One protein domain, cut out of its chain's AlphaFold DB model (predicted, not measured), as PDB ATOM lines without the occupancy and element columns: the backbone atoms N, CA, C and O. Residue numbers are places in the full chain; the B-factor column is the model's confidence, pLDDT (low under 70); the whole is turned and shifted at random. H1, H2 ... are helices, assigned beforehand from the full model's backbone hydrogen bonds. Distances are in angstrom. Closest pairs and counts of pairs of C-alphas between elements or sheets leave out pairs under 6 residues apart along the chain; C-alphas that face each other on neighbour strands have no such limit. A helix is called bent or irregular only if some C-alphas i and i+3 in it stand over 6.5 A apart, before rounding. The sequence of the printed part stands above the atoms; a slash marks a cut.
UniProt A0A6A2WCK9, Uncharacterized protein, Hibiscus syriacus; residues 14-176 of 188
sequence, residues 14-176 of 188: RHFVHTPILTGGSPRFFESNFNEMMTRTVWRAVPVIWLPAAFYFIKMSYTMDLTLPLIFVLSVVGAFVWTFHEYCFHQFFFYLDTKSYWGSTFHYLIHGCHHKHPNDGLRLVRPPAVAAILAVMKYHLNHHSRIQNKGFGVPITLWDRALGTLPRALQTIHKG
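Overview. This is residues 14 to 176 of the 188 residues of an uncharacterized protein of Hibiscus syriacus (UniProt A0A6A2WCK9). This is a loose, open frame of helices, in which the long H4 and H3 make a V-shaped helical hairpin, touching near its turn, while the kinked H5 lies beyond the open end with H1 packed on it. H2 lies by the start of H6, whose residues 131 to 144 stick out, and a long stretch then leads to H7 and H8, a tail on the far side of H4 from H3. The printed part has 163 residues with eight named helices, H1 to H8 in order along the chain, and no named strand; the class is all helix. The radius of gyration of the C-alphas is 19.7 A, and the spans are 54 by 53 by 30 A.

Arrangement. H4, residues 68 to 93, is the longest helix and touches H3, residues 45 to 63, at a steep tilt of 39 degrees, opposite ways. In this helical hairpin, H4 touches H3 with residues 68 to 71 alone, and H3 touches H4 with residues 58 to 62 alone; the closest C-alphas, of Ser 61 and Ile 71, are 7.0 A apart. H4 and H5, residues 101 to 116, are near each other, with 5 pairs of C-alphas within 10 A. H5 is irregular, with C-alphas 110 and 113 at 7.3 A, and has a kink of 66 degrees near residue 110. It touches H1, residues 14 to 18, closest at the C-alphas of Val 17 and Gly 112, 5.0 A. H6, residues 128 to 144, is close to but not clearly touching H3, at a shallow tilt of 29 degrees, the same way; the closest C-alphas, of Val 46 and Pro 128, are 7.6 A apart. H2, residues 33 to 39, is close to but not clearly touching H6, with the closest C-alphas, of Met 38 and Ala 129, 7.3 A apart. H7, residues 158 to 162, and H8, residues 168 to 174, touch no helix. Every O i to N i+4 pair is within hydrogen-bond range in H1, H4, H6 and H7, against 2 of 3 in H2, 13 of 15 in H3, 9 of 12 in H5 and 0 of 3 in H8, where 1 of 4 O i to N i+3 pairs is.

Along the chain. H4 is 35.6 A long from C-alpha 68 at (176.864, 147.804, 224.344) to C-alpha 93 at (176.429, 152.005, 259.726). H3 measures 27.5 A, H6 24.2 A and H5 17.2 A. H1 begins at C-alpha 14, (173.266, 147.007, 270.532), and H8 ends at C-alpha 174, (192.329, 127.193, 257.129).

Size, cuts and confidence. The C-alphas farthest apart, of Ser 32 and Gly 176, are 56.0 A apart. The printed part has no cut. The links H1 to H2, H5 to H6 and H6 to H7 are long. Residues 131 to 151 and 167 to 176 stand free. Mean pLDDT of the printed part is 70.9, with 55 residues under 70, among them residues 128 to 176.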
ATOM      1  N   ARG A  14     172.763 148.089 271.384       72.19
ATOM      2  CA  ARG A  14     173.266 147.007 270.532       72.19
ATOM      3  C   ARG A  14     172.737 145.635 270.961       72.19
ATOM      4  O   ARG A  14     172.180 144.906 270.142       72.19
ATOM      5  N   HIS A  15     172.899 145.261 272.228       78.44
ATOM      6  CA  HIS A  15     172.428 143.960 272.712       78.44
ATOM      7  C   HIS A  15     170.904 143.841 272.586       78.44
ATOM      8  O   HIS A  15     170.379 142.803 272.176       78.44
ATOM      9  N   PHE A  16     170.190 144.930 272.880       76.44
ATOM     10  CA  PHE A  16     168.740 144.989 272.757       76.44
ATOM     11  C   PHE A  16     168.256 144.649 271.341       76.44
ATOM     12  O   PHE A  16     167.364 143.803 271.206       76.44
ATOM     13  N   VAL A  17     168.839 145.249 270.295       74.56
ATOM     14  CA  VAL A  17     168.401 145.012 268.905       74.56
ATOM     15  C   VAL A  17     168.796 143.637 268.372       74.56
ATOM     16  O   VAL A  17     168.046 143.059 267.592       74.56
ATOM     17  N   HIS A  18     169.920 143.078 268.827       79.94
ATOM     18  CA  HIS A  18     170.405 141.765 268.383       79.94
ATOM     19  C   HIS A  18     169.866 140.584 269.197       79.94
ATOM     20  O   HIS A  18     170.224 139.444 268.920       79.94
ATOM     21  N   THR A  19     168.994 140.829 270.177       80.56
ATOM     22  CA  THR A  19     168.282 139.762 270.892       80.56
ATOM     23  C   THR A  19     166.952 139.480 270.184       80.56
ATOM     24  O   THR A  19     165.999 140.238 270.415       80.56
ATOM     25  N   PRO A  20     166.849 138.434 269.339       80.31
ATOM     26  CA  PRO A  20     165.686 138.222 268.486       80.31
ATOM     27  C   PRO A  20     164.448 137.830 269.295       80.31
ATOM     28  O   PRO A  20     164.511 137.060 270.253       80.31
ATOM     29  N   ILE A  21     163.292 138.324 268.863       76.06
ATOM     30  CA  ILE A  21     161.977 137.902 269.336       76.06
ATOM     31  C   ILE A  21     161.376 137.006 268.252       76.06
ATOM     32  O   ILE A  21     161.009 137.469 267.174       76.06
ATOM     33  N   LEU A  22     161.246 135.710 268.543       75.88
ATOM     34  CA  LEU A  22     160.794 134.693 267.581       75.88
ATOM     35  C   LEU A  22     159.265 134.624 267.412       75.88
ATOM     36  O   LEU A  22     158.720 133.610 266.983       75.88
ATOM     37  N   THR A  23     158.544 135.694 267.742       70.69
ATOM     38  CA  THR A  23     157.091 135.756 267.553       70.69
ATOM     39  C   THR A  23     156.748 135.891 266.070       70.69
ATOM     40  O   THR A  23     157.345 136.708 265.377       70.69
ATOM     41  N   GLY A  24     155.738 135.159 265.591       60.81
ATOM     42  CA  GLY A  24     155.282 135.234 264.192       60.81
ATOM     43  C   GLY A  24     154.517 136.512 263.812       60.81
ATOM     44  O   GLY A  24     154.091 136.647 262.670       60.81
ATOM     45  N   GLY A  25     154.302 137.439 264.752       65.06
ATOM     46  CA  GLY A  25     153.597 138.700 264.512       65.06
ATOM     47  C   GLY A  25     154.545 139.858 264.193       65.06
ATOM     48  O   GLY A  25     155.584 140.004 264.832       65.06
ATOM     49  N   SER A  26     154.153 140.713 263.244       70.50
ATOM     50  CA  SER A  26     154.817 141.996 262.979       70.50
ATOM     51  C   SER A  26     154.409 143.018 264.054       70.50
ATOM     52  O   SER A  26     153.209 143.275 264.208       70.50
ATOM     53  N   PRO A  27     155.352 143.601 264.820       75.12
ATOM     54  CA  PRO A  27     155.021 144.609 265.826       75.12
ATOM     55  C   PRO A  27     154.479 145.875 265.155       75.12
ATOM     56  O   PRO A  27     154.878 146.222 264.046       75.12
ATOM     57  N   ARG A  28     153.580 146.605 265.810       74.38
ATOM     58  CA  ARG A  28     153.113 147.903 265.303       74.38
ATOM     59  C   ARG A  28     154.051 149.008 265.789       74.38
ATOM     60  O   ARG A  28     154.395 149.013 266.966       74.38
ATOM     61  N   PHE A  29     154.469 149.911 264.901       71.62
ATOM     62  CA  PHE A  29     155.374 151.022 265.232       71.62
ATOM     63  C   PHE A  29     154.621 152.326 265.465       71.62
ATOM     64  O   PHE A  29     154.968 153.075 266.373       71.62
ATOM     65  N   PHE A  30     153.585 152.591 264.667       70.19
ATOM     66  CA  PHE A  30     152.807 153.822 264.757       70.19
ATOM     67  C   PHE A  30     151.328 153.538 264.997       70.19
ATOM     68  O   PHE A  30     150.745 152.606 264.439       70.19
ATOM     69  N   GLU A  31     150.681 154.398 265.777       67.50
ATOM     70  CA  GLU A  31     149.228 154.350 265.955       67.50
ATOM     71  C   GLU A  31     148.492 154.670 264.649       67.50
ATOM     72  O   GLU A  31     147.516 154.009 264.304       67.50
ATOM     73  N   SER A  32     149.001 155.619 263.857       72.12
ATOM     74  CA  SER A  32     148.421 155.960 262.556       72.12
ATOM     75  C   SER A  32     148.636 154.851 261.526       72.12
ATOM     76  O   SER A  32     149.767 154.436 261.269       72.12
ATOM     77  N   ASN A  33     147.552 154.429 260.867       74.44
ATOM     78  CA  ASN A  33     147.601 153.451 259.774       74.44
ATOM     79  C   ASN A  33     148.470 153.936 258.603       74.44
ATOM     80  O   ASN A  33     149.162 153.135 257.979       74.44
ATOM     81  N   PHE A  34     148.460 155.244 258.324       74.44
ATOM     82  CA  PHE A  34     149.258 155.828 257.249       74.44
ATOM     83  C   PHE A  34     150.761 155.724 257.543       74.44
ATOM     84  O   PHE A  34     151.530 155.264 256.701       74.44
ATOM     85  N   ASN A  35     151.178 156.074 258.762       68.31
ATOM     86  CA  ASN A  35     152.585 155.989 259.161       68.31
ATOM     87  C   ASN A  35     153.053 154.537 259.272       68.31
ATOM     88  O   ASN A  35     154.157 154.212 258.843       68.31
ATOM     89  N   GLU A  36     152.196 153.646 259.770       71.44
ATOM     90  CA  GLU A  36     152.481 152.214 259.839       71.44
ATOM     91  C   GLU A  36     152.691 151.613 258.439       71.44
ATOM     92  O   GLU A  36     153.633 150.844 258.235       71.44
ATOM     93  N   MET A  37     151.873 152.010 257.456       77.56
ATOM     94  CA  MET A  37     152.012 151.588 256.060       77.56
ATOM     95  C   MET A  37     153.389 151.945 255.484       77.56
ATOM     96  O   MET A  37     153.994 151.111 254.818       77.56
ATOM     97  N   MET A  38     153.928 153.132 255.786       73.00
ATOM     98  CA  MET A  38     155.253 153.552 255.301       73.00
ATOM     99  C   MET A  38     156.414 152.720 255.871       73.00
ATOM    100  O   MET A  38     157.504 152.713 255.298       73.00
ATOM    101  N   THR A  39     156.193 151.994 256.972       76.12
ATOM    102  CA  THR A  39     157.200 151.095 257.567       76.12
ATOM    103  C   THR A  39     157.179 149.684 256.990       76.12
ATOM    104  O   THR A  39     158.102 148.916 257.247       76.12
ATOM    105  N   ARG A  40     156.133 149.321 256.237       82.69
ATOM    106  CA  ARG A  40     155.906 147.961 255.739       82.69
ATOM    107  C   ARG A  40     156.146 147.909 254.243       82.69
ATOM    108  O   ARG A  40     155.459 148.557 253.461       82.69
ATOM    109  N   THR A  41     157.102 147.092 253.838       84.81
ATOM    110  CA  THR A  41     157.474 146.909 252.442       84.81
ATOM    111  C   THR A  41     157.448 145.434 252.087       84.81
ATOM    112  O   THR A  41     158.197 144.624 252.622       84.81
ATOM    113  N   VAL A  42     156.595 145.085 251.128       89.12
ATOM    114  CA  VAL A  42     156.581 143.742 250.544       89.12
ATOM    115  C   VAL A  42     157.835 143.527 249.699       89.12
ATOM    116  O   VAL A  42     158.225 144.405 248.931       89.12
ATOM    117  N   TRP A  43     158.432 142.336 249.762       87.94
ATOM    118  CA  TRP A  43     159.634 142.005 248.981       87.94
ATOM    119  C   TRP A  43     159.476 142.287 247.476       87.94
ATOM    120  O   TRP A  43     160.419 142.731 246.826       87.94
ATOM    121  N   ARG A  44     158.260 142.106 246.932       90.38
ATOM    122  CA  ARG A  44     157.923 142.360 245.518       90.38
ATOM    123  C   ARG A  44     158.092 143.823 245.108       90.38
ATOM    124  O   ARG A  44     158.289 144.089 243.928       90.38
ATOM    125  N   ALA A  45     158.038 144.762 246.052       88.00
ATOM    126  CA  ALA A  45     158.232 146.179 245.762       88.00
ATOM    127  C   ALA A  45     159.634 146.451 245.196       88.00
ATOM    128  O   ALA A  45     159.782 147.303 244.328       88.00
ATOM    129  N   VAL A  46     160.649 145.695 245.634       87.69
ATOM    130  CA  VAL A  46     162.038 145.868 245.186       87.69
ATOM    131  C   VAL A  46     162.173 145.654 243.670       87.69
ATOM    132  O   VAL A  46     162.522 146.612 242.981       87.69
ATOM    133  N   PRO A  47     161.865 144.475 243.092       90.12
ATOM    134  CA  PRO A  47     161.992 144.286 241.650       90.12
ATOM    135  C   PRO A  47     161.032 145.175 240.850       90.12
ATOM    136  O   PRO A  47     161.429 145.701 239.815       90.12
ATOM    137  N   VAL A  48     159.802 145.399 241.330       92.06
ATOM    138  CA  VAL A  48     158.803 146.224 240.621       92.06
ATOM    139  C   VAL A  48     159.253 147.678 240.471       92.06
ATOM    140  O   VAL A  48     158.983 148.288 239.442       92.06
ATOM    141  N   ILE A  49     159.945 148.236 241.466       87.88
ATOM    142  CA  ILE A  49     160.416 149.629 241.429       87.88
ATOM    143  C   ILE A  49     161.773 149.730 240.727       87.88
ATOM    144  O   ILE A  49     161.963 150.579 239.854       87.88
ATOM    145  N   TRP A  50     162.731 148.876 241.095       86.62
ATOM    146  CA  TRP A  50     164.125 149.062 240.687       86.62
ATOM    147  C   TRP A  50     164.463 148.453 239.327       86.62
ATOM    148  O   TRP A  50     165.341 148.989 238.652       86.62
ATOM    149  N   LEU A  51     163.769 147.399 238.872       91.19
ATOM    150  CA  LEU A  51     164.027 146.845 237.536       91.19
ATOM    151  C   LEU A  51     163.644 147.828 236.420       91.19
ATOM    152  O   LEU A  51     164.491 148.066 235.559       91.19
ATOM    153  N   PRO A  52     162.456 148.473 236.416       93.62
ATOM    154  CA  PRO A  52     162.139 149.485 235.405       93.62
ATOM    155  C   PRO A  52     163.119 150.659 235.411       93.62
ATOM    156  O   PRO A  52     163.513 151.126 234.345       93.62
ATOM    157  N   ALA A  53     163.562 151.103 236.594       89.12
ATOM    158  CA  ALA A  53     164.575 152.147 236.710       89.12
ATOM    159  C   ALA A  53     165.912 151.709 236.084       89.12
ATOM    160  O   ALA A  53     166.492 152.456 235.297       89.12
ATOM    161  N   ALA A  54     166.377 150.489 236.368       90.69
ATOM    162  CA  ALA A  54     167.592 149.941 235.767       90.69
ATOM    163  C   ALA A  54     167.480 149.848 234.235       90.69
ATOM    164  O   ALA A  54     168.371 150.319 233.528       90.69
ATOM    165  N   PHE A  55     166.364 149.325 233.714       93.88
ATOM    166  CA  PHE A  55     166.114 149.272 232.269       93.88
ATOM    167  C   PHE A  55     166.071 150.663 231.634       93.88
ATOM    168  O   PHE A  55     166.623 150.856 230.550       93.88
ATOM    169  N   TYR A  56     165.463 151.640 232.307       93.25
ATOM    170  CA  TYR A  56     165.444 153.026 231.854       93.25
ATOM    171  C   TYR A  56     166.857 153.610 231.752       93.25
ATOM    172  O   TYR A  56     167.189 154.197 230.723       93.25
ATOM    173  N   PHE A  57     167.712 153.412 232.761       90.00
ATOM    174  CA  PHE A  57     169.094 153.902 232.720       90.00
ATOM    175  C   PHE A  57     169.937 153.202 231.651       90.00
ATOM    176  O   PHE A  57     170.675 153.880 230.943       90.00
ATOM    177  N   ILE A  58     169.778 151.889 231.461       92.50
ATOM    178  CA  ILE A  58     170.455 151.151 230.381       92.50
ATOM    179  C   ILE A  58     170.021 151.684 229.008       92.50
ATOM    180  O   ILE A  58     170.868 151.965 228.157       92.50
ATOM    181  N   LYS A  59     168.711 151.879 228.802       93.12
ATOM    182  CA  LYS A  59     168.173 152.481 227.574       93.12
ATOM    183  C   LYS A  59     168.742 153.883 227.358       93.12
ATOM    184  O   LYS A  59     169.163 154.191 226.250       93.12
ATOM    185  N   MET A  60     168.781 154.705 228.409       90.12
ATOM    186  CA  MET A  60     169.327 156.061 228.358       90.12
ATOM    187  C   MET A  60     170.803 156.059 227.943       90.12
ATOM    188  O   MET A  60     171.186 156.815 227.054       90.12
ATOM    189  N   SER A  61     171.623 155.178 228.528       90.75
ATOM    190  CA  SER A  61     173.034 155.030 228.154       90.75
ATOM    191  C   SER A  61     173.205 154.675 226.678       90.75
ATOM    192  O   SER A  61     174.064 155.247 226.016       90.75
ATOM    193  N   TYR A  62     172.362 153.787 226.145       90.81
ATOM    194  CA  TYR A  62     172.389 153.440 224.725       90.81
ATOM    195  C   TYR A  62     171.986 154.619 223.825       90.81
ATOM    196  O   TYR A  62     172.637 154.869 222.819       90.81
ATOM    197  N   THR A  63     170.962 155.392 224.205       92.25
ATOM    198  CA  THR A  63     170.558 156.603 223.460       92.25
ATOM    199  C   THR A  63     171.561 157.757 223.555       92.25
ATOM    200  O   THR A  63     171.428 158.729 222.823       92.25
ATOM    201  N   MET A  64     172.540 157.664 224.458       92.00
ATOM    202  CA  MET A  64     173.677 158.584 224.585       92.00
ATOM    203  C   MET A  64     174.929 158.059 223.857       92.00
ATOM    204  O   MET A  64     176.045 158.443 224.199       92.00
ATOM    205  N   ASP A  65     174.750 157.151 222.895       92.06
ATOM    206  CA  ASP A  65     175.797 156.604 222.025       92.06
ATOM    207  C   ASP A  65     176.907 155.808 222.745       92.06
ATOM    208  O   ASP A  65     177.996 155.602 222.203       92.06
ATOM    209  N   LEU A  66     176.650 155.288 223.954       93.56
ATOM    210  CA  LEU A  66     177.559 154.318 224.573       93.56
ATOM    211  C   LEU A  66     177.423 152.953 223.885       93.56
ATOM    212  O   LEU A  66     176.325 152.433 223.676       93.56
ATOM    213  N   THR A  67     178.559 152.317 223.597       95.38
ATOM    214  CA  THR A  67     178.576 150.977 223.003       95.38
ATOM    215  C   THR A  67     178.071 149.925 223.997       95.38
ATOM    216  O   THR A  67     178.319 150.009 225.202       95.38
ATOM    217  N   LEU A  68     177.390 148.887 223.500       93.44
ATOM    218  CA  LEU A  68     176.864 147.804 224.344       93.44
ATOM    219  C   LEU A  68     177.935 147.129 225.230       93.44
ATOM    220  O   LEU A  68     177.648 146.912 226.410       93.44
ATOM    221  N   PRO A  69     179.168 146.850 224.749       96.25
ATOM    222  CA  PRO A  69     180.223 146.312 225.608       96.25
ATOM    223  C   PRO A  69     180.594 147.257 226.754       96.25
ATOM    224  O   PRO A  69     180.786 146.806 227.882       96.25
ATOM    225  N   LEU A  70     180.648 148.567 226.496       93.56
ATOM    226  CA  LEU A  70     180.955 149.555 227.527       93.56
ATOM    227  C   LEU A  70     179.838 149.634 228.574       93.56
ATOM    228  O   LEU A  70     180.128 149.650 229.767       93.56
ATOM    229  N   ILE A  71     178.570 149.617 228.151       94.44
ATOM    230  CA  ILE A  71     177.416 149.590 229.067       94.44
ATOM    231  C   ILE A  71     177.464 148.345 229.958       94.44
ATOM    232  O   ILE A  71     177.243 148.446 231.168       94.44
ATOM    233  N   PHE A  72     177.788 147.180 229.391       94.69
ATOM    234  CA  PHE A  72     177.941 145.943 230.153       94.69
ATOM    235  C   PHE A  72     179.063 146.054 231.194       94.69
ATOM    236  O   PHE A  72     178.823 145.799 232.375       94.69
ATOM    237  N   VAL A  73     180.256 146.505 230.791       96.06
ATOM    238  CA  VAL A  73     181.393 146.693 231.707       96.06
ATOM    239  C   VAL A  73     181.042 147.673 232.828       96.06
ATOM    240  O   VAL A  73     181.266 147.364 233.996       96.06
ATOM    241  N   LEU A  74     180.435 148.819 232.511       92.75
ATOM    242  CA  LEU A  74     180.009 149.801 233.513       92.75
ATOM    243  C   LEU A  74     178.933 149.249 234.454       92.75
ATOM    244  O   LEU A  74     178.955 149.555 235.644       92.75
ATOM    245  N   SER A  75     178.024 148.410 233.955       92.38
ATOM    246  CA  SER A  75     177.006 147.747 234.780       92.38
ATOM    247  C   SER A  75     177.634 146.748 235.750       92.38
ATOM    248  O   SER A  75     177.264 146.721 236.922       92.38
ATOM    249  N   VAL A  76     178.627 145.973 235.296       94.00
ATOM    250  CA  VAL A  76     179.403 145.060 236.152       94.00
ATOM    251  C   VAL A  76     180.195 145.839 237.201       94.00
ATOM    252  O   VAL A  76     180.155 145.486 238.377       94.00
ATOM    253  N   VAL A  77     180.858 146.933 236.813       93.88
ATOM    254  CA  VAL A  77     181.555 147.825 237.755       93.88
ATOM    255  C   VAL A  77     180.572 148.438 238.756       93.88
ATOM    256  O   VAL A  77     180.871 148.497 239.943       93.88
ATOM    257  N   GLY A  78     179.380 148.847 238.322       89.62
ATOM    258  CA  GLY A  78     178.333 149.372 239.200       89.62
ATOM    259  C   GLY A  78     177.821 148.334 240.201       89.62
ATOM    260  O   GLY A  78     177.734 148.628 241.394       89.62
ATOM    261  N   ALA A  79     177.540 147.110 239.745       89.69
ATOM    262  CA  ALA A  79     177.174 145.989 240.614       89.69
ATOM    263  C   ALA A  79     178.296 145.674 241.610       89.69
ATOM    264  O   ALA A  79     178.046 145.428 242.789       89.69
ATOM    265  N   PHE A  80     179.543 145.760 241.156       86.94
ATOM    266  CA  PHE A  80     180.705 145.602 242.006       86.94
ATOM    267  C   PHE A  80     180.769 146.697 243.093       86.94
ATOM    268  O   PHE A  80     180.829 146.391 244.284       86.94
ATOM    269  N   VAL A  81     180.641 147.971 242.716       87.94
ATOM    270  CA  VAL A  81     180.588 149.107 243.653       87.94
ATOM    271  C   VAL A  81     179.429 148.973 244.648       87.94
ATOM    272  O   VAL A  81     179.585 149.334 245.817       87.94
ATOM    273  N   TRP A  82     178.279 148.435 244.232       87.44
ATOM    274  CA  TRP A  82     177.151 148.167 245.128       87.44
ATOM    275  C   TRP A  82     177.533 147.217 246.273       87.44
ATOM    276  O   TRP A  82     177.240 147.528 247.426       87.44
ATOM    277  N   THR A  83     178.246 146.120 245.989       84.38
ATOM    278  CA  THR A  83     178.671 145.166 247.036       84.38
ATOM    279  C   THR A  83     179.580 145.807 248.089       84.38
ATOM    280  O   THR A  83     179.452 145.530 249.280       84.38
ATOM    281  N   PHE A  84     180.445 146.741 247.681       84.06
ATOM    282  CA  PHE A  84     181.280 147.504 248.609       84.06
ATOM    283  C   PHE A  84     180.450 148.426 249.512       84.06
ATOM    284  O   PHE A  84     180.676 148.494 250.723       84.06
ATOM    285  N   HIS A  85     179.465 149.122 248.937       83.06
ATOM    286  CA  HIS A  85     178.556 149.955 249.720       83.06
ATOM    287  C   HIS A  85     177.750 149.110 250.709       83.06
ATOM    288  O   HIS A  85     177.602 149.511 251.861       83.06
ATOM    289  N   GLU A  86     177.266 147.940 250.288       83.31
ATOM    290  CA  GLU A  86     176.566 146.994 251.158       83.31
ATOM    291  C   GLU A  86     177.420 146.605 252.368       83.31
ATOM    292  O   GLU A  86     176.959 146.759 253.503       83.31
ATOM    293  N   TYR A  87     178.682 146.224 252.141       83.31
ATOM    294  CA  TYR A  87     179.637 145.934 253.212       83.31
ATOM    295  C   TYR A  87     179.820 147.127 254.157       83.31
ATOM    296  O   TYR A  87     179.671 146.983 255.369       83.31
ATOM    297  N   CYS A  88     180.082 148.322 253.621       84.69
ATOM    298  CA  CYS A  88     180.291 149.515 254.442       84.69
ATOM    299  C   CYS A  88     179.062 149.850 255.297       84.69
ATOM    300  O   CYS A  88     179.199 150.179 256.478       84.69
ATOM    301  N   PHE A  89     177.859 149.747 254.728       83.12
ATOM    302  CA  PHE A  89     176.628 149.973 255.480       83.12
ATOM    303  C   PHE A  89     176.436 148.917 256.566       83.12
ATOM    304  O   PHE A  89     176.159 149.286 257.702       83.12
ATOM    305  N   HIS A  90     176.622 147.636 256.253       79.06
ATOM    306  CA  HIS A  90     176.456 146.557 257.227       79.06
ATOM    307  C   HIS A  90     177.468 146.650 258.375       79.06
ATOM    308  O   HIS A  90     177.088 146.566 259.541       79.06
ATOM    309  N   GLN A  91     178.737 146.880 258.049       81.75
ATOM    310  CA  GLN A  91     179.820 146.875 259.024       81.75
ATOM    311  C   GLN A  91     179.852 148.147 259.871       81.75
ATOM    312  O   GLN A  91     179.978 148.078 261.091       81.75
ATOM    313  N   PHE A  92     179.756 149.319 259.240       82.56
ATOM    314  CA  PHE A  92     179.985 150.586 259.938       82.56
ATOM    315  C   PHE A  92     178.694 151.283 260.342       82.56
ATOM    316  O   PHE A  92     178.652 151.892 261.402       82.56
ATOM    317  N   PHE A  93     177.646 151.212 259.521       78.50
ATOM    318  CA  PHE A  93     176.429 152.005 259.726       78.50
ATOM    319  C   PHE A  93     175.348 151.240 260.499       78.50
ATOM    320  O   PHE A  93     174.609 151.801 261.304       78.50
ATOM    321  N   PHE A  94     175.264 149.936 260.272       79.38
ATOM    322  CA  PHE A  94     174.262 149.057 260.857       79.38
ATOM    323  C   PHE A  94     174.719 148.398 262.162       79.38
ATOM    324  O   PHE A  94     173.889 147.831 262.868       79.38
ATOM    325  N   TYR A  95     175.993 148.545 262.532       75.44
ATOM    326  CA  TYR A  95     176.549 148.111 263.818       75.44
ATOM    327  C   TYR A  95     176.857 149.282 264.780       75.44
ATOM    328  O   TYR A  95     177.545 149.118 265.795       75.44
ATOM    329  N   LEU A  96     176.360 150.486 264.468       77.56
ATOM    330  CA  LEU A  96     176.560 151.667 265.309       77.56
ATOM    331  C   LEU A  96     175.998 151.438 266.716       77.56
ATOM    332  O   LEU A  96     174.842 151.061 266.883       77.56
ATOM    333  N   ASP A  97     176.824 151.710 267.726       75.56
ATOM    334  CA  ASP A  97     176.385 151.776 269.116       75.56
ATOM    335  C   ASP A  97     175.991 153.216 269.433       75.56
ATOM    336  O   ASP A  97     176.802 154.142 269.338       75.56
ATOM    337  N   THR A  98     174.715 153.416 269.738       76.25
ATOM    338  CA  THR A  98     174.143 154.741 269.961       76.25
ATOM    339  C   THR A  98     173.627 154.828 271.390       76.25
ATOM    340  O   THR A  98     172.948 153.922 271.867       76.25
ATOM    341  N   LYS A  99     173.945 155.938 272.065       76.06
ATOM    342  CA  LYS A  99     173.501 156.232 273.443       76.06
ATOM    343  C   LYS A  99     172.380 157.275 273.508       76.06
ATOM    344  O   LYS A  99     171.840 157.554 274.570       76.06
ATOM    345  N   SER A 100     172.064 157.898 272.373       74.06
ATOM    346  CA  SER A 100     171.000 158.896 272.254       74.06
ATOM    347  C   SER A 100     169.706 158.226 271.827       74.06
ATOM    348  O   SER A 100     169.717 157.445 270.879       74.06
ATOM    349  N   TYR A 101     168.591 158.616 272.447       70.31
ATOM    350  CA  TYR A 101     167.249 158.156 272.089       70.31
ATOM    351  C   TYR A 101     166.983 158.216 270.578       70.31
ATOM    352  O   TYR A 101     166.576 157.224 269.970       70.31
ATOM    353  N   TRP A 102     167.275 159.355 269.944       68.94
ATOM    354  CA  TRP A 102     167.056 159.541 268.507       68.94
ATOM    355  C   TRP A 102     168.017 158.714 267.652       68.94
ATOM    356  O   TRP A 102     167.614 158.188 266.618       68.94
ATOM    357  N   GLY A 103     169.262 158.545 268.104       73.00
ATOM    358  CA  GLY A 103     170.244 157.693 267.432       73.00
ATOM    359  C   GLY A 103     169.842 156.218 267.464       73.00
ATOM    360  O   GLY A 103     169.860 155.559 266.426       73.00
ATOM    361  N   SER A 104     169.404 155.724 268.624       70.56
ATOM    362  CA  SER A 104     168.961 154.336 268.798       70.56
ATOM    363  C   SER A 104     167.650 154.065 268.073       70.56
ATOM    364  O   SER A 104     167.496 153.012 267.463       70.56
ATOM    365  N   THR A 105     166.735 155.036 268.056       70.38
ATOM    366  CA  THR A 105     165.497 154.956 267.267       70.38
ATOM    367  C   THR A 105     165.806 154.879 265.775       70.38
ATOM    368  O   THR A 105     165.276 154.020 265.073       70.38
ATOM    369  N   PHE A 106     166.703 155.734 265.279       76.19
ATOM    370  CA  PHE A 106     167.116 155.712 263.879       76.19
ATOM    371  C   PHE A 106     167.777 154.378 263.506       76.19
ATOM    372  O   PHE A 106     167.370 153.748 262.532       76.19
ATOM    373  N   HIS A 107     168.734 153.908 264.313       78.50
ATOM    374  CA  HIS A 107     169.402 152.615 264.124       78.50
ATOM    375  C   HIS A 107     168.416 151.436 264.127       78.50
ATOM    376  O   HIS A 107     168.480 150.559 263.258       78.50
ATOM    377  N   TYR A 108     167.450 151.453 265.047       77.75
ATOM    378  CA  TYR A 108     166.381 150.465 265.104       77.75
ATOM    379  C   TYR A 108     165.539 150.453 263.822       77.75
ATOM    380  O   TYR A 108     165.306 149.387 263.255       77.75
ATOM    381  N   LEU A 109     165.135 151.619 263.315       77.62
ATOM    382  CA  LEU A 109     164.293 151.721 262.119       77.62
ATOM    383  C   LEU A 109     165.010 151.303 260.827       77.62
ATOM    384  O   LEU A 109     164.377 150.715 259.951       77.62
ATOM    385  N   ILE A 110     166.308 151.593 260.687       77.56
ATOM    386  CA  ILE A 110     167.054 151.273 259.457       77.56
ATOM    387  C   ILE A 110     167.509 149.811 259.385       77.56
ATOM    388  O   ILE A 110     167.651 149.283 258.281       77.56
ATOM    389  N   HIS A 111     167.784 149.179 260.534       82.88
ATOM    390  CA  HIS A 111     168.380 147.841 260.570       82.88
ATOM    391  C   HIS A 111     168.057 147.031 261.833       82.88
ATOM    392  O   HIS A 111     167.819 145.828 261.736       82.88
ATOM    393  N   GLY A 112     168.016 147.655 263.015       81.00
ATOM    394  CA  GLY A 112     167.814 146.928 264.276       81.00
ATOM    395  C   GLY A 112     166.492 146.153 264.347       81.00
ATOM    396  O   GLY A 112     166.450 145.068 264.920       81.00
ATOM    397  N   CYS A 113     165.432 146.644 263.698       80.88
ATOM    398  CA  CYS A 113     164.144 145.958 263.581       80.88
ATOM    399  C   CYS A 113     164.280 144.576 262.935       80.88
ATOM    400  O   CYS A 113     163.622 143.636 263.374       80.88
ATOM    401  N   HIS A 114     165.117 144.439 261.905       84.56
ATOM    402  CA  HIS A 114     165.296 143.164 261.218       84.56
ATOM    403  C   HIS A 114     165.955 142.122 262.134       84.56
ATOM    404  O   HIS A 114     165.492 140.988 262.195       84.56
ATOM    405  N   HIS A 115     166.968 142.518 262.914       83.75
ATOM    406  CA  HIS A 115     167.586 141.640 263.920       83.75
ATOM    407  C   HIS A 115     166.630 141.282 265.055       83.75
ATOM    408  O   HIS A 115     166.613 140.145 265.529       83.75
ATOM    409  N   LYS A 116     165.803 142.244 265.473       78.38
ATOM    410  CA  LYS A 116     164.844 142.058 266.560       78.38
ATOM    411  C   LYS A 116     163.669 141.169 266.152       78.38
ATOM    412  O   LYS A 116     163.201 140.375 266.964       78.38
ATOM    413  N   HIS A 117     163.215 141.283 264.906       80.88
ATOM    414  CA  HIS A 117     162.067 140.573 264.343       80.88
ATOM    415  C   HIS A 117     162.441 139.895 263.013       80.88
ATOM    416  O   HIS A 117     161.961 140.299 261.952       80.88
ATOM    417  N   PRO A 118     163.271 138.836 263.044       82.31
ATOM    418  CA  PRO A 118     163.816 138.221 261.828       82.31
ATOM    419  C   PRO A 118     162.749 137.587 260.926       82.31
ATOM    420  O   PRO A 118     162.954 137.463 259.723       82.31
ATOM    421  N   ASN A 119     161.593 137.227 261.489       84.31
ATOM    422  CA  ASN A 119     160.483 136.612 260.759       84.31
ATOM    423  C   ASN A 119     159.471 137.635 260.199       84.31
ATOM    424  O   ASN A 119     158.486 137.234 259.576       84.31
ATOM    425  N   ASP A 120     159.670 138.944 260.403       83.31
ATOM    426  CA  ASP A 120     158.776 139.979 259.863       83.31
ATOM    427  C   ASP A 120     159.076 140.248 258.379       83.31
ATOM    428  O   ASP A 120     159.848 141.142 258.026       83.31
ATOM    429  N   GLY A 121     158.416 139.489 257.498       83.06
ATOM    430  CA  GLY A 121     158.572 139.574 256.042       83.06
ATOM    431  C   GLY A 121     158.299 140.951 255.418       83.06
ATOM    432  O   GLY A 121     158.729 141.198 254.291       83.06
ATOM    433  N   LEU A 122     157.606 141.852 256.124       83.81
ATOM    434  CA  LEU A 122     157.313 143.210 255.653       83.81
ATOM    435  C   LEU A 122     158.386 144.226 256.056       83.81
ATOM    436  O   LEU A 122     158.336 145.368 255.603       83.81
ATOM    437  N   ARG A 123     159.345 143.842 256.900       82.81
ATOM    438  CA  ARG A 123     160.423 144.723 257.378       82.81
ATOM    439  C   ARG A 123     161.821 144.159 257.137       82.81
ATOM    440  O   ARG A 123     162.793 144.632 257.713       82.81
ATOM    441  N   LEU A 124     161.918 143.170 256.248       81.75
ATOM    442  CA  LEU A 124     163.191 142.629 255.764       81.75
ATOM    443  C   LEU A 124     163.857 143.567 254.761       81.75
ATOM    444  O   LEU A 124     165.065 143.781 254.785       81.75
ATOM    445  N   VAL A 125     163.060 144.104 253.839       80.25
ATOM    446  CA  VAL A 125     163.556 144.960 252.768       80.25
ATOM    447  C   VAL A 125     163.473 146.417 253.195       80.25
ATOM    448  O   VAL A 125     162.480 146.857 253.775       80.25
ATOM    449  N   ARG A 126     164.524 147.185 252.894       69.88
ATOM    450  CA  ARG A 126     164.550 148.620 253.191       69.88
ATOM    451  C   ARG A 126     163.393 149.320 252.467       69.88
ATOM    452  O   ARG A 126     163.266 149.137 251.251       69.88
ATOM    453  N   PRO A 127     162.582 150.136 253.164       70.56
ATOM    454  CA  PRO A 127     161.460 150.808 252.533       70.56
ATOM    455  C   PRO A 127     161.896 151.686 251.351       70.56
ATOM    456  O   PRO A 127     162.804 152.509 251.508       70.56
ATOM    457  N   PRO A 128     161.236 151.582 250.181       60.62
ATOM    458  CA  PRO A 128     161.531 152.401 249.009       60.62
ATOM    459  C   PRO A 128     161.436 153.898 249.298       60.62
ATOM    460  O   PRO A 128     162.145 154.675 248.676       60.62
ATOM    461  N   ALA A 129     160.619 154.304 250.276       59.41
ATOM    462  CA  ALA A 129     160.521 155.685 250.736       59.41
ATOM    463  C   ALA A 129     161.863 156.236 251.256       59.41
ATOM    464  O   ALA A 129     162.239 157.354 250.914       59.41
ATOM    465  N   VAL A 130     162.634 155.439 252.008       59.88
ATOM    466  CA  VAL A 130     163.969 155.838 252.493       59.88
ATOM    467  C   VAL A 130     164.939 155.980 251.318       59.88
ATOM    468  O   VAL A 130     165.697 156.945 251.242       59.88
ATOM    469  N   ALA A 131     164.871 155.063 250.354       55.59
ATOM    470  CA  ALA A 131     165.672 155.143 249.138       55.59
ATOM    471  C   ALA A 131     165.270 156.327 248.237       55.59
ATOM    472  O   ALA A 131     166.141 156.953 247.642       55.59
ATOM    473  N   ALA A 132     163.982 156.675 248.169       54.16
ATOM    474  CA  ALA A 132     163.472 157.821 247.423       54.16
ATOM    475  C   ALA A 132     163.932 159.149 248.043       54.16
ATOM    476  O   ALA A 132     164.366 160.032 247.309       54.16
ATOM    477  N   ILE A 133     163.931 159.272 249.375       57.91
ATOM    478  CA  ILE A 133     164.480 160.445 250.078       57.91
ATOM    479  C   ILE A 133     165.972 160.606 249.755       57.91
ATOM    480  O   ILE A 133     166.402 161.684 249.348       57.91
ATOM    481  N   LEU A 134     166.756 159.525 249.842       48.97
ATOM    482  CA  LEU A 134     168.183 159.548 249.496       48.97
ATOM    483  C   LEU A 134     168.427 159.837 248.004       48.97
ATOM    484  O   LEU A 134     169.372 160.549 247.665       48.97
ATOM    485  N   ALA A 135     167.578 159.328 247.109       47.56
ATOM    486  CA  ALA A 135     167.662 159.581 245.672       47.56
ATOM    487  C   ALA A 135     167.326 161.038 245.319       47.56
ATOM    488  O   ALA A 135     168.025 161.636 244.502       47.56
ATOM    489  N   VAL A 136     166.319 161.630 245.967       49.94
ATOM    490  CA  VAL A 136     165.965 163.052 245.822       49.94
ATOM    491  C   VAL A 136     167.075 163.942 246.378       49.94
ATOM    492  O   VAL A 136     167.476 164.892 245.707       49.94
ATOM    493  N   MET A 137     167.647 163.606 247.539       40.22
ATOM    494  CA  MET A 137     168.809 164.319 248.085       40.22
ATOM    495  C   MET A 137     170.015 164.224 247.142       40.22
ATOM    496  O   MET A 137     170.636 165.240 246.850       40.22
ATOM    497  N   LYS A 138     170.317 163.042 246.589       43.56
ATOM    498  CA  LYS A 138     171.395 162.865 245.601       43.56
ATOM    499  C   LYS A 138     171.131 163.634 244.303       43.56
ATOM    500  O   LYS A 138     172.060 164.221 243.759       43.56
ATOM    501  N   TYR A 139     169.894 163.652 243.807       45.22
ATOM    502  CA  TYR A 139     169.502 164.427 242.626       45.22
ATOM    503  C   TYR A 139     169.658 165.936 242.864       45.22
ATOM    504  O   TYR A 139     170.221 166.637 242.024       45.22
ATOM    505  N   HIS A 140     169.248 166.420 244.037       37.06
ATOM    506  CA  HIS A 140     169.424 167.809 244.457       37.06
ATOM    507  C   HIS A 140     170.910 168.183 244.617       37.06
ATOM    508  O   HIS A 140     171.337 169.224 244.130       37.06
ATOM    509  N   LEU A 141     171.733 167.302 245.195       40.38
ATOM    510  CA  LEU A 141     173.186 167.497 245.304       40.38
ATOM    511  C   LEU A 141     173.878 167.481 243.927       40.38
ATOM    512  O   LEU A 141     174.724 168.331 243.663       40.38
ATOM    513  N   ASN A 142     173.464 166.591 243.018       40.44
ATOM    514  CA  ASN A 142     173.957 166.542 241.635       40.44
ATOM    515  C   ASN A 142     173.576 167.786 240.817       40.44
ATOM    516  O   ASN A 142     174.329 168.175 239.926       40.44
ATOM    517  N   HIS A 143     172.435 168.422 241.104       37.47
ATOM    518  CA  HIS A 143     172.072 169.705 240.497       37.47
ATOM    519  C   HIS A 143     173.057 170.824 240.891       37.47
ATOM    520  O   HIS A 143     173.327 171.711 240.082       37.47
ATOM    521  N   HIS A 144     173.653 170.745 242.088       39.28
ATOM    522  CA  HIS A 144     174.608 171.730 242.606       39.28
ATOM    523  C   HIS A 144     176.086 171.437 242.280       39.28
ATOM    524  O   HIS A 144     176.903 172.354 242.346       39.28
ATOM    525  N   SER A 145     176.460 170.215 241.883       33.28
ATOM    526  CA  SER A 145     177.862 169.843 241.628       33.28
ATOM    527  C   SER A 145     178.160 169.584 240.143       33.28
ATOM    528  O   SER A 145     178.157 168.442 239.678       33.28
ATOM    529  N   ARG A 146     178.478 170.635 239.376       33.84
ATOM    530  CA  ARG A 146     179.173 170.487 238.084       33.84
ATOM    531  C   ARG A 146     180.692 170.354 238.325       33.84
ATOM    532  O   ARG A 146     181.335 171.333 238.663       33.84
ATOM    533  N   ILE A 147     181.213 169.144 238.069       33.25
ATOM    534  CA  ILE A 147     182.623 168.703 237.883       33.25
ATOM    535  C   ILE A 147     183.562 168.740 239.115       33.25
ATOM    536  O   ILE A 147     183.880 169.808 239.611       33.25
ATOM    537  N   GLN A 148     184.114 167.572 239.510       26.39
ATOM    538  CA  GLN A 148     185.570 167.272 239.581       26.39
ATOM    539  C   GLN A 148     185.871 165.891 240.214       26.39
ATOM    540  O   GLN A 148     185.771 165.688 241.417       26.39
ATOM    541  N   ASN A 149     186.271 164.957 239.343       35.47
ATOM    542  CA  ASN A 149     187.279 163.899 239.496       35.47
ATOM    543  C   ASN A 149     187.677 163.431 240.913       35.47
ATOM    544  O   ASN A 149     188.458 164.118 241.572       35.47
ATOM    545  N   LYS A 150     187.316 162.179 241.265       23.44
ATOM    546  CA  LYS A 150     188.219 161.116 241.786       23.44
ATOM    547  C   LYS A 150     187.464 159.859 242.255       23.44
ATOM    548  O   LYS A 150     186.433 159.974 242.900       23.44
ATOM    549  N   GLY A 151     188.113 158.705 242.039       25.56
ATOM    550  CA  GLY A 151     188.239 157.621 243.023       25.56
ATOM    551  C   GLY A 151     187.095 156.614 243.157       25.56
ATOM    552  O   GLY A 151     185.937 156.978 243.058       25.56
ATOM    553  N   PHE A 152     187.303 155.336 243.453       33.75
ATOM    554  CA  PHE A 152     188.477 154.478 243.632       33.75
ATOM    555  C   PHE A 152     187.921 153.045 243.747       33.75
ATOM    556  O   PHE A 152     186.800 152.865 244.212       33.75
ATOM    557  N   GLY A 153     188.746 152.049 243.418       30.05
ATOM    558  CA  GLY A 153     188.829 150.823 244.221       30.05
ATOM    559  C   GLY A 153     187.804 149.706 243.982       30.05
ATOM    560  O   GLY A 153     186.682 149.743 244.466       30.05
ATOM    561  N   VAL A 154     188.303 148.652 243.325       43.94
ATOM    562  CA  VAL A 154     188.082 147.186 243.522       43.94
ATOM    563  C   VAL A 154     188.027 146.810 245.036       43.94
ATOM    564  O   VAL A 154     188.438 147.679 245.795       43.94
ATOM    565  N   PRO A 155     187.752 145.580 245.569       60.75
ATOM    566  CA  PRO A 155     187.306 144.281 245.014       60.75
ATOM    567  C   PRO A 155     186.295 143.464 245.892       60.75
ATOM    568  O   PRO A 155     185.779 143.945 246.896       60.75
ATOM    569  N   ILE A 156     186.039 142.224 245.424       49.28
ATOM    570  CA  ILE A 156     185.755 140.911 246.072       49.28
ATOM    571  C   ILE A 156     186.192 140.749 247.557       49.28
ATOM    572  O   ILE A 156     186.645 141.698 248.179       49.28
ATOM    573  N   THR A 157     186.115 139.536 248.137       48.44
ATOM    574  CA  THR A 157     186.461 139.134 249.539       48.44
ATOM    575  C   THR A 157     187.857 139.535 250.069       48.44
ATOM    576  O   THR A 157     188.266 139.133 251.158       48.44
ATOM    577  N   LEU A 158     188.592 140.360 249.327       54.88
ATOM    578  CA  LEU A 158     189.777 141.085 249.753       54.88
ATOM    579  C   LEU A 158     189.546 141.889 251.037       54.88
ATOM    580  O   LEU A 158     190.444 141.902 251.864       54.88
ATOM    581  N   TRP A 159     188.403 142.554 251.235       50.56
ATOM    582  CA  TRP A 159     188.276 143.537 252.325       50.56
ATOM    583  C   TRP A 159     188.367 142.938 253.726       50.56
ATOM    584  O   TRP A 159     189.085 143.481 254.565       50.56
ATOM    585  N   ASP A 160     187.762 141.772 253.947       49.25
ATOM    586  CA  ASP A 160     187.894 141.063 255.222       49.25
ATOM    587  C   ASP A 160     189.324 140.561 255.473       49.25
ATOM    588  O   ASP A 160     189.780 140.503 256.616       49.25
ATOM    589  N   ARG A 161     190.066 140.228 254.407       52.28
ATOM    590  CA  ARG A 161     191.483 139.823 254.476       52.28
ATOM    591  C   ARG A 161     192.436 141.012 254.622       52.28
ATOM    592  O   ARG A 161     193.417 140.908 255.344       52.28
ATOM    593  N   ALA A 162     192.152 142.132 253.967       53.03
ATOM    594  CA  ALA A 162     192.976 143.340 253.963       53.03
ATOM    595  C   ALA A 162     192.853 144.135 255.267       53.03
ATOM    596  O   ALA A 162     193.823 144.746 255.704       53.03
ATOM    597  N   LEU A 163     191.671 144.119 255.886       53.06
ATOM    598  CA  LEU A 163     191.393 144.824 257.140       53.06
ATOM    599  C   LEU A 163     191.405 143.892 258.361       53.06
ATOM    600  O   LEU A 163     191.218 144.354 259.483       53.06
ATOM    601  N   GLY A 164     191.637 142.589 258.157       53.09
ATOM    602  CA  GLY A 164     191.751 141.603 259.233       53.09
ATOM    603  C   GLY A 164     190.437 141.311 259.972       53.09
ATOM    604  O   GLY A 164     190.472 140.919 261.135       53.09
ATOM    605  N   THR A 165     189.282 141.495 259.327       51.03
ATOM    606  CA  THR A 165     187.942 141.369 259.937       51.03
ATOM    607  C   THR A 165     187.262 140.016 259.695       51.03
ATOM    608  O   THR A 165     186.084 139.853 260.009       51.03
ATOM    609  N   LEU A 166     187.992 139.016 259.181       47.06
ATOM    610  CA  LEU A 166     187.474 137.661 258.947       47.06
ATOM    611  C   LEU A 166     186.881 137.018 260.224       47.06
ATOM    612  O   LEU A 166     187.580 136.933 261.240       47.06
ATOM    613  N   PRO A 167     185.647 136.471 260.177       44.12
ATOM    614  CA  PRO A 167     185.028 135.783 261.308       44.12
ATOM    615  C   PRO A 167     185.846 134.579 261.795       44.12
ATOM    616  O   PRO A 167     186.331 133.770 261.002       44.12
ATOM    617  N   ARG A 168     185.927 134.401 263.121       42.69
ATOM    618  CA  ARG A 168     186.721 133.354 263.797       42.69
ATOM    619  C   ARG A 168     186.395 131.925 263.323       42.69
ATOM    620  O   ARG A 168     187.286 131.089 263.275       42.69
ATOM    621  N   ALA A 169     185.153 131.680 262.895       39.81
ATOM    622  CA  ALA A 169     184.684 130.393 262.374       39.81
ATOM    623  C   ALA A 169     185.335 129.972 261.037       39.81
ATOM    624  O   ALA A 169     185.428 128.780 260.754       39.81
ATOM    625  N   LEU A 170     185.815 130.930 260.230       41.16
ATOM    626  CA  LEU A 170     186.495 130.667 258.951       41.16
ATOM    627  C   LEU A 170     188.027 130.660 259.081       41.16
ATOM    628  O   LEU A 170     188.711 130.153 258.196       41.16
ATOM    629  N   GLN A 171     188.572 131.171 260.190       50.53
ATOM    630  CA  GLN A 171     190.006 131.084 260.501       50.53
ATOM    631  C   GLN A 171     190.411 129.662 260.917       50.53
ATOM    632  O   GLN A 171     191.499 129.202 260.580       50.53
ATOM    633  N   THR A 172     189.523 128.941 261.606       39.38
ATOM    634  CA  THR A 172     189.739 127.556 262.053       39.38
ATOM    635  C   THR A 172     189.777 126.537 260.915       39.38
ATOM    636  O   THR A 172     190.487 125.549 261.030       39.38
ATOM    637  N   ILE A 173     189.072 126.782 259.802       41.34
ATOM    638  CA  ILE A 173     189.047 125.861 258.649       41.34
ATOM    639  C   ILE A 173     190.374 125.901 257.878       41.34
ATOM    640  O   ILE A 173     190.801 124.885 257.347       41.34
ATOM    641  N   HIS A 174     191.061 127.048 257.852       43.25
ATOM    642  CA  HIS A 174     192.329 127.193 257.129       43.25
ATOM    643  C   HIS A 174     193.564 126.856 257.981       43.25
ATOM    644  O   HIS A 174     194.618 126.563 257.434       43.25
ATOM    645  N   LYS A 175     193.437 126.870 259.316       41.00
ATOM    646  CA  LYS A 175     194.506 126.474 260.252       41.00
ATOM    647  C   LYS A 175     194.581 124.967 260.532       41.00
ATOM    648  O   LYS A 175     195.500 124.536 261.212       41.00
ATOM    649  N   GLY A 176     193.616 124.177 260.057       34.53
ATOM    650  CA  GLY A 176     193.480 122.759 260.409       34.53
ATOM    651  C   GLY A 176     194.427 121.786 259.697       34.53
ATOM    652  O   GLY A 176     194.389 120.607 260.027       34.53
TER     653      GLY A 176